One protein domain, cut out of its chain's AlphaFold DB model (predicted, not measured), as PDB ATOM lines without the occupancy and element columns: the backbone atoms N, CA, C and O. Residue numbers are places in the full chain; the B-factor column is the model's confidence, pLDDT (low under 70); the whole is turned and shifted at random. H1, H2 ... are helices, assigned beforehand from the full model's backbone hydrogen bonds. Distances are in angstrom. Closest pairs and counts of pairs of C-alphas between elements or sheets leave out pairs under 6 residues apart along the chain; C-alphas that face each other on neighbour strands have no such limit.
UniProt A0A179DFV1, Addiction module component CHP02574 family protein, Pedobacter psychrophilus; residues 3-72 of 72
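What this domain is: This is residues 3 to 72 of the 72 residues of the protein "Addiction module component CHP02574 family protein" of Pedobacter psychrophilus (UniProt A0A179DFV1). Follow the trace and you will find a wide, open ring-like loop of chain with an empty middle, three separate helices strung round it and none packed on another. A first stretch without a named element, residues 3 to 15, leads into H1; H2 and H3 follow. The printed part has 70 residues, all helix in class, with no named strand. It is extended, with a radius of gyration of the C-alphas of 17.4 A and spans of 41 by 36 by 31 A.

Where its parts are: Find C-alpha 16 at (154.848, 177.219, 171.574), where H1, residues 16 to 25, begins. H2, residues 38 to 53, runs 22.4 A from C-alpha 38 at (122.610, 184.260, 173.998). H3, residues 61 to 70, ends at C-alpha 70 at (144.735, 191.733, 144.394).

How they stand to each other: H1 and H2 are apart, as are H2 and H3, and H1 and H3. In H1, H2 and H3 every O i to N i+4 pair is within hydrogen-bond range.

The domain as a whole: The C-alphas of Glu 17 and Glu 53, the two farthest apart, are 43.7 A apart. The link from H1 to H2 is long, with 12 residues. The printed part has no cut; pLDDT is under 70 at residues 71 to 72.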
ATOM      1  N   GLU A   3     140.240 167.571 159.090       71.94
ATOM      2  CA  GLU A   3     140.402 166.833 157.840       71.94
ATOM      3  C   GLU A   3     140.599 167.844 156.709       71.94
ATOM      4  O   GLU A   3     139.919 168.875 156.671       71.94
ATOM      5  N   ASP A   4     141.556 167.576 155.822       73.12
ATOM      6  CA  ASP A   4     141.772 168.395 154.635       73.12
ATOM      7  C   ASP A   4     140.662 168.157 153.586       73.12
ATOM      8  O   ASP A   4     139.749 167.345 153.760       73.12
ATOM      9  N   ILE A   5     140.736 168.845 152.442       72.44
ATOM     10  CA  ILE A   5     139.746 168.703 151.356       72.44
ATOM     11  C   ILE A   5     139.692 167.292 150.730       72.44
ATOM     12  O   ILE A   5     138.836 167.040 149.881       72.44
ATOM     13  N   LYS A   6     140.619 166.399 151.091       76.50
ATOM     14  CA  LYS A   6     140.719 165.008 150.634       76.50
ATOM     15  C   LYS A   6     140.339 164.004 151.726       76.50
ATOM     16  O   LYS A   6     140.280 162.812 151.430       76.50
ATOM     17  N   GLY A   7     140.037 164.467 152.942       74.88
ATOM     18  CA  GLY A   7     139.750 163.618 154.098       74.88
ATOM     19  C   GLY A   7     141.005 163.114 154.817       74.88
ATOM     20  O   GLY A   7     140.902 162.256 155.695       74.88
ATOM     21  N   ASP A   8     142.187 163.624 154.460       75.69
ATOM     22  CA  ASP A   8     143.430 163.291 155.143       75.69
ATOM     23  C   ASP A   8     143.520 164.071 156.460       75.69
ATOM     24  O   ASP A   8     143.148 165.242 156.566       75.69
ATOM     25  N   LYS A   9     144.012 163.403 157.506       74.19
ATOM     26  CA  LYS A   9     144.147 163.999 158.838       74.19
ATOM     27  C   LYS A   9     145.302 164.994 158.838       74.19
ATOM     28  O   LYS A   9     146.459 164.579 158.811       74.19
ATOM     29  N   GLU A  10     144.999 166.279 158.970       74.81
ATOM     30  CA  GLU A  10     146.010 167.311 159.175       74.81
ATOM     31  C   GLU A  10     146.106 167.699 160.654       74.81
ATOM     32  O   GLU A  10     145.121 167.981 161.346       74.81
ATOM     33  N   GLY A  11     147.338 167.699 161.159       70.00
ATOM     34  CA  GLY A  11     147.664 168.300 162.442       70.00
ATOM     35  C   GLY A  11     147.954 169.781 162.240       70.00
ATOM     36  O   GLY A  11     148.918 170.129 161.565       70.00
ATOM     37  N   VAL A  12     147.155 170.655 162.853       73.69
ATOM     38  CA  VAL A  12     147.494 172.080 162.932       73.69
ATOM     39  C   VAL A  12     148.569 172.251 164.001       73.69
ATOM     40  O   VAL A  12     148.340 171.943 165.170       73.69
ATOM     41  N   PHE A  13     149.751 172.715 163.597       81.06
ATOM     42  CA  PHE A  13     150.859 173.001 164.505       81.06
ATOM     43  C   PHE A  13     150.966 174.506 164.753       81.06
ATOM     44  O   PHE A  13     151.072 175.288 163.809       81.06
ATOM     45  N   ILE A  14     150.975 174.902 166.027       84.19
ATOM     46  CA  ILE A  14     151.214 176.280 166.464       84.19
ATOM     47  C   ILE A  14     152.524 176.278 167.267       84.19
ATOM     48  O   ILE A  14     152.632 175.485 168.209       84.19
ATOM     49  N   PRO A  15     153.519 177.125 166.931       94.88
ATOM     50  CA  PRO A  15     154.723 177.286 167.744       94.88
ATOM     51  C   PRO A  15     154.382 177.602 169.203       94.88
ATOM     52  O   PRO A  15     153.412 178.309 169.486       94.88
ATOM     53  N   ILE A  16     155.178 177.097 170.148       91.62
ATOM     54  CA  ILE A  16     154.848 177.219 171.574       91.62
ATOM     55  C   ILE A  16     154.831 178.681 172.041       91.62
ATOM     56  O   ILE A  16     154.035 179.051 172.903       91.62
ATOM     57  N   GLU A  17     155.656 179.532 171.432       95.31
ATOM     58  CA  GLU A  17     155.702 180.969 171.689       95.31
ATOM     59  C   GLU A  17     154.411 181.660 171.240       95.31
ATOM     60  O   GLU A  17     153.879 182.510 171.958       95.31
ATOM     61  N   ASP A  18     153.882 181.273 170.081       94.81
ATOM     62  CA  ASP A  18     152.628 181.810 169.554       94.81
ATOM     63  C   ASP A  18     151.444 181.312 170.380       94.81
ATOM     64  O   ASP A  18     150.572 182.100 170.746       94.81
ATOM     65  N   TRP A  19     151.457 180.039 170.783       92.56
ATOM     66  CA  TRP A  19     150.456 179.496 171.696       92.56
ATOM     67  C   TRP A  19     150.439 180.242 173.035       92.56
ATOM     68  O   TRP A  19     149.377 180.632 173.518       92.56
ATOM     69  N   ALA A  20     151.609 180.527 173.613       93.38
ATOM     70  CA  ALA A  20     151.710 181.302 174.848       93.38
ATOM     71  C   ALA A  20     151.139 182.725 174.693       93.38
ATOM     72  O   ALA A  20     150.428 183.202 175.579       93.38
ATOM     73  N   ARG A  21     151.396 183.392 173.558       95.94
ATOM     74  CA  ARG A  21     150.814 184.712 173.252       95.94
ATOM     75  C   ARG A  21     149.300 184.652 173.107       95.94
ATOM     76  O   ARG A  21     148.613 185.546 173.595       95.94
ATOM     77  N   ILE A  22     148.779 183.621 172.450       93.50
ATOM     78  CA  ILE A  22     147.338 183.424 172.286       93.50
ATOM     79  C   ILE A  22     146.682 183.279 173.663       93.50
ATOM     80  O   ILE A  22     145.764 184.034 173.974       93.50
ATOM     81  N   LYS A  23     147.216 182.415 174.533       93.56
ATOM     82  CA  LYS A  23     146.678 182.216 175.890       93.56
ATOM     83  C   LYS A  23     146.754 183.451 176.780       93.56
ATOM     84  O   LYS A  23     145.894 183.643 177.629       93.56
ATOM     85  N   ALA A  24     147.761 184.300 176.588       94.62
ATOM     86  CA  ALA A  24     147.853 185.561 177.316       94.62
ATOM     87  C   ALA A  24     146.731 186.547 176.935       94.62
ATOM     88  O   ALA A  24     146.292 187.318 177.785       94.62
ATOM     89  N   ASN A  25     146.273 186.525 175.679       95.75
ATOM     90  CA  ASN A  25     145.199 187.400 175.196       95.75
ATOM     91  C   ASN A  25     143.800 186.796 175.390       95.75
ATOM     92  O   ASN A  25     142.836 187.539 175.552       95.75
ATOM     93  N   TYR A  26     143.703 185.466 175.383       91.06
ATOM     94  CA  TYR A  26     142.461 184.702 175.480       91.06
ATOM     95  C   TYR A  26     142.627 183.623 176.564       91.06
ATOM     96  O   TYR A  26     142.911 182.464 176.251       91.06
ATOM     97  N   PRO A  27     142.545 183.992 177.855       87.75
ATOM     98  CA  PRO A  27     142.836 183.086 178.971       87.75
ATOM     99  C   PRO A  27     141.849 181.917 179.088       87.75
ATOM    100  O   PRO A  27     142.142 180.916 179.735       87.75
ATOM    101  N   ASP A  28     140.689 182.040 178.457       87.12
ATOM    102  CA  ASP A  28     139.605 181.070 178.395       87.12
ATOM    103  C   ASP A  28     139.651 180.174 177.147       87.12
ATOM    104  O   ASP A  28     138.790 179.317 176.988       87.12
ATOM    105  N   ILE A  29     140.669 180.300 176.286       86.50
ATOM    106  CA  ILE A  29     140.735 179.569 175.008       86.50
ATOM    107  C   ILE A  29     140.786 178.036 175.147       86.50
ATOM    108  O   ILE A  29     140.444 177.319 174.211       86.50
ATOM    109  N   GLU A  30     141.216 177.513 176.299       84.00
ATOM    110  CA  GLU A  30     141.233 176.067 176.576       84.00
ATOM    111  C   GLU A  30     139.892 175.557 177.151       84.00
ATOM    112  O   GLU A  30     139.694 174.348 177.276       84.00
ATOM    113  N   ASN A  31     138.944 176.449 177.463       87.00
ATOM    114  CA  ASN A  31     137.642 176.090 178.021       87.00
ATOM    115  C   ASN A  31     136.656 175.748 176.896       87.00
ATOM    116  O   ASN A  31     135.901 176.591 176.418       87.00
ATOM    117  N   LEU A  32     136.656 174.484 176.481       72.19
ATOM    118  CA  LEU A  32     135.798 173.990 175.397       72.19
ATOM    119  C   LEU A  32     134.330 173.774 175.807       72.19
ATOM    120  O   LEU A  32     133.482 173.598 174.937       72.19
ATOM    121  N   ASP A  33     134.027 173.826 177.105       76.69
ATOM    122  CA  ASP A  33     132.687 173.587 177.663       76.69
ATOM    123  C   ASP A  33     131.886 174.885 177.892       76.69
ATOM    124  O   ASP A  33     130.898 174.897 178.628       76.69
ATOM    125  N   ILE A  34     132.316 176.007 177.305       77.25
ATOM    126  CA  ILE A  34     131.590 177.274 177.418       77.25
ATOM    127  C   ILE A  34     130.356 177.213 176.515       77.25
ATOM    128  O   ILE A  34     130.461 177.141 175.290       77.25
ATOM    129  N   GLU A  35     129.169 177.278 177.118       83.06
ATOM    130  CA  GLU A  35     127.946 177.542 176.365       83.06
ATOM    131  C   GLU A  35     128.037 178.924 175.709       83.06
ATOM    132  O   GLU A  35     128.347 179.917 176.372       83.06
ATOM    133  N   LEU A  36     127.736 178.993 174.409       85.56
ATOM    134  CA  LEU A  36     127.655 180.266 173.696       85.56
ATOM    135  C   LEU A  36     126.684 181.195 174.416       85.56
ATOM    136  O   LEU A  36     125.565 180.800 174.759       85.56
ATOM    137  N   SER A  37     127.075 182.449 174.596       90.06
ATOM    138  CA  SER A  37     126.165 183.434 175.157       90.06
ATOM    139  C   SER A  37     124.978 183.659 174.215       90.06
ATOM    140  O   SER A  37     125.040 183.420 173.007       90.06
ATOM    141  N   LYS A  38     123.860 184.143 174.761       93.69
ATOM    142  CA  LYS A  38     122.610 184.260 173.998       93.69
ATOM    143  C   LYS A  38     122.750 185.104 172.723       93.69
ATOM    144  O   LYS A  38     122.195 184.744 171.692       93.69
ATOM    145  N   TRP A  39     123.504 186.202 172.778       94.81
ATOM    146  CA  TRP A  39     123.687 187.077 171.615       94.81
ATOM    147  C   TRP A  39     124.526 186.407 170.515       94.81
ATOM    148  O   TRP A  39     124.293 186.664 169.336       94.81
ATOM    149  N   GLU A  40     125.474 185.535 170.876       93.38
ATOM    150  CA  GLU A  40     126.275 184.769 169.911       93.38
ATOM    151  C   GLU A  40     125.404 183.747 169.184       93.38
ATOM    152  O   GLU A  40     125.484 183.638 167.960       93.38
ATOM    153  N   GLN A  41     124.524 183.058 169.920       95.19
ATOM    154  CA  GLN A  41     123.535 182.148 169.335       95.19
ATOM    155  C   GLN A  41     122.593 182.900 168.382       95.19
ATOM    156  O   GLN A  41     122.471 182.532 167.216       95.19
ATOM    157  N   GLU A  42     122.015 184.020 168.831       97.38
ATOM    158  CA  GLU A  42     121.129 184.854 168.008       97.38
ATOM    159  C   GLU A  42     121.833 185.376 166.743       97.38
ATOM    160  O   GLU A  42     121.229 185.458 165.671       97.38
ATOM    161  N   LEU A  43     123.122 185.723 166.825       96.50
ATOM    162  CA  LEU A  43     123.905 186.140 165.662       96.50
ATOM    163  C   LEU A  43     124.060 185.005 164.641       96.50
ATOM    164  O   LEU A  43     123.939 185.255 163.439       96.50
ATOM    165  N   ILE A  44     124.342 183.783 165.100       95.38
ATOM    166  CA  ILE A  44     124.463 182.603 164.233       95.38
ATOM    167  C   ILE A  44     123.120 182.308 163.564       95.38
ATOM    168  O   ILE A  44     123.079 182.198 162.338       95.38
ATOM    169  N   ASP A  45     122.028 182.278 164.326       96.44
ATOM    170  CA  ASP A  45     120.682 182.020 163.802       96.44
ATOM    171  C   ASP A  45     120.283 183.044 162.733       96.44
ATOM    172  O   ASP A  45     119.805 182.684 161.656       96.44
ATOM    173  N   ASN A  46     120.553 184.331 162.979       94.88
ATOM    174  CA  ASN A  46     120.297 185.392 162.007       94.88
ATOM    175  C   ASN A  46     121.108 185.211 160.718       94.88
ATOM    176  O   ASN A  46     120.598 185.462 159.624       94.88
ATOM    177  N   ARG A  47     122.369 184.775 160.826       92.19
ATOM    178  CA  ARG A  47     123.216 184.500 159.659       92.19
ATOM    179  C   ARG A  47     122.717 183.291 158.879       92.19
ATOM    180  O   ARG A  47     122.632 183.378 157.660       92.19
ATOM    181  N   LEU A  48     122.357 182.205 159.559       93.25
ATOM    182  CA  LEU A  48     121.791 181.014 158.922       93.25
ATOM    183  C   LEU A  48     120.489 181.343 158.192       93.25
ATOM    184  O   LEU A  48     120.323 180.966 157.036       93.25
ATOM    185  N   LYS A  49     119.613 182.131 158.819       94.44
ATOM    186  CA  LYS A  49     118.382 182.613 158.190       94.44
ATOM    187  C   LYS A  49     118.662 183.463 156.947       94.44
ATOM    188  O   LYS A  49     118.053 183.239 155.910       94.44
ATOM    189  N   ALA A  50     119.603 184.404 157.021       89.88
ATOM    190  CA  ALA A  50     119.961 185.242 155.875       89.88
ATOM    191  C   ALA A  50     120.537 184.428 154.700       89.88
ATOM    192  O   ALA A  50     120.347 184.797 153.541       89.88
ATOM    193  N   ILE A  51     121.235 183.329 154.999       90.12
ATOM    194  CA  ILE A  51     121.741 182.378 154.004       90.12
ATOM    195  C   ILE A  51     120.594 181.610 153.351       90.12
ATOM    196  O   ILE A  51     120.580 181.482 152.130       90.12
ATOM    197  N   ASP A  52     119.645 181.118 154.144       91.62
ATOM    198  CA  ASP A  52     118.477 180.390 153.643       91.62
ATOM    199  C   ASP A  52     117.602 181.282 152.745       91.62
ATOM    200  O   ASP A  52     117.206 180.891 151.650       91.62
ATOM    201  N   GLU A  53     117.391 182.536 153.156       93.12
ATOM    202  CA  GLU A  53     116.602 183.519 152.407       93.12
ATOM    203  C   GLU A  53     117.293 184.017 151.126       93.12
ATOM    204  O   GLU A  53     116.615 184.446 150.190       93.12
ATOM    205  N   ASN A  54     118.631 184.023 151.071       88.75
ATOM    206  CA  ASN A  54     119.376 184.539 149.921       88.75
ATOM    207  C   ASN A  54     120.744 183.864 149.745       88.75
ATOM    208  O   ASN A  54     121.804 184.483 149.886       88.75
ATOM    209  N   SER A  55     120.711 182.582 149.393       81.75
ATOM    210  CA  SER A  55     121.913 181.763 149.201       81.75
ATOM    211  C   SER A  55     122.802 182.248 148.050       81.75
ATOM    212  O   SER A  55     124.014 182.055 148.090       81.75
ATOM    213  N   GLU A  56     122.242 182.962 147.070       84.69
ATOM    214  CA  GLU A  56     122.968 183.522 145.919       84.69
ATOM    215  C   GLU A  56     123.964 184.627 146.305       84.69
ATOM    216  O   GLU A  56     124.887 184.938 145.552       84.69
ATOM    217  N   ARG A  57     123.800 185.231 147.490       79.94
ATOM    218  CA  ARG A  57     124.741 186.226 148.029       79.94
ATOM    219  C   ARG A  57     125.986 185.616 148.656       79.94
ATOM    220  O   ARG A  57     126.910 186.361 148.992       79.94
ATOM    221  N   LEU A  58     126.021 184.299 148.835       81.69
ATOM    222  CA  LEU A  58     127.209 183.626 149.323       81.69
ATOM    223  C   LEU A  58     128.232 183.471 148.201       81.69
ATOM    224  O   LEU A  58     127.954 182.919 147.141       81.69
ATOM    225  N   MET A  59     129.447 183.930 148.472       80.38
ATOM    226  CA  MET A  59     130.614 183.622 147.658       80.38
ATOM    227  C   MET A  59     131.492 182.617 148.390       80.38
ATOM    228  O   MET A  59     131.636 182.678 149.612       80.38
ATOM    229  N   ASP A  60     132.108 181.720 147.623       83.19
ATOM    230  CA  ASP A  60     133.155 180.841 148.136       83.19
ATOM    231  C   ASP A  60     134.262 181.703 148.770       83.19
ATOM    232  O   ASP A  60     134.723 182.683 148.177       83.19
ATOM    233  N   GLY A  61     134.700 181.338 149.978       82.50
ATOM    234  CA  GLY A  61     135.765 182.040 150.692       82.50
ATOM    235  C   GLY A  61     137.061 182.160 149.883       82.50
ATOM    236  O   GLY A  61     137.802 183.125 150.054       82.50
ATOM    237  N   LYS A  62     137.316 181.254 148.930       86.81
ATOM    238  CA  LYS A  62     138.425 181.366 147.970       86.81
ATOM    239  C   LYS A  62     138.365 182.668 147.178       86.81
ATOM    240  O   LYS A  62     139.401 183.300 146.990       86.81
ATOM    241  N   VAL A  63     137.171 183.102 146.767       86.25
ATOM    242  CA  VAL A  63     136.984 184.365 146.036       86.25
ATOM    243  C   VAL A  63     137.430 185.541 146.901       86.25
ATOM    244  O   VAL A  63     138.156 186.406 146.420       86.25
ATOM    245  N   LEU A  64     137.091 185.537 148.195       85.12
ATOM    246  CA  LEU A  64     137.548 186.564 149.135       85.12
ATOM    247  C   LEU A  64     139.081 186.612 149.228       85.12
ATOM    248  O   LEU A  64     139.660 187.695 149.187       85.12
ATOM    249  N   PHE A  65     139.751 185.462 149.330       85.69
ATOM    250  CA  PHE A  65     141.214 185.432 149.391       85.69
ATOM    251  C   PHE A  65     141.869 185.940 148.103       85.69
ATOM    252  O   PHE A  65     142.875 186.646 148.178       85.69
ATOM    253  N   GLU A  66     141.297 185.649 146.935       91.50
ATOM    254  CA  GLU A  66     141.778 186.205 145.665       91.50
ATOM    255  C   GLU A  66     141.553 187.727 145.568       91.50
ATOM    256  O   GLU A  66     142.445 188.456 145.129       91.50
ATOM    257  N   GLU A  67     140.413 188.244 146.043       85.38
ATOM    258  CA  GLU A  67     140.164 189.694 146.143       85.38
ATOM    259  C   GLU A  67     141.176 190.394 147.063       85.38
ATOM    260  O   GLU A  67     141.682 191.470 146.733       85.38
ATOM    261  N   LEU A  68     141.489 189.789 148.213       83.81
ATOM    262  CA  LEU A  68     142.442 190.340 149.178       83.81
ATOM    263  C   LEU A  68     143.869 190.363 148.621       83.81
ATOM    264  O   LEU A  68     144.561 191.364 148.793       83.81
ATOM    265  N   LYS A  69     144.288 189.313 147.903       86.19
ATOM    266  CA  LYS A  69     145.598 189.263 147.236       86.19
ATOM    267  C   LYS A  69     145.756 190.342 146.169       86.19
ATOM    268  O   LYS A  69     146.845 190.869 146.022       86.19
ATOM    269  N   ARG A  70     144.687 190.697 145.444       82.50
ATOM    270  CA  ARG A  70     144.735 191.733 144.394       82.50
ATOM    271  C   ARG A  70     144.994 193.144 144.936       82.50
ATOM    272  O   ARG A  70     145.360 194.033 144.174       82.50
ATOM    273  N   LYS A  71     144.719 193.382 146.220       66.81
ATOM    274  CA  LYS A  71     144.906 194.690 146.869       66.81
ATOM    275  C   LYS A  71     146.296 194.875 147.490       66.81
ATOM    276  O   LYS A  71     146.530 195.921 148.094       66.81
ATOM    277  N   ILE A  72     147.174 193.884 147.353       53.53
ATOM    278  CA  ILE A  72     148.577 193.893 147.784       53.53
ATOM    279  C   ILE A  72     149.446 193.927 146.527       53.53
ATOM    280  O   ILE A  72     150.434 194.691 146.534       53.53
TER     281      ILE A  72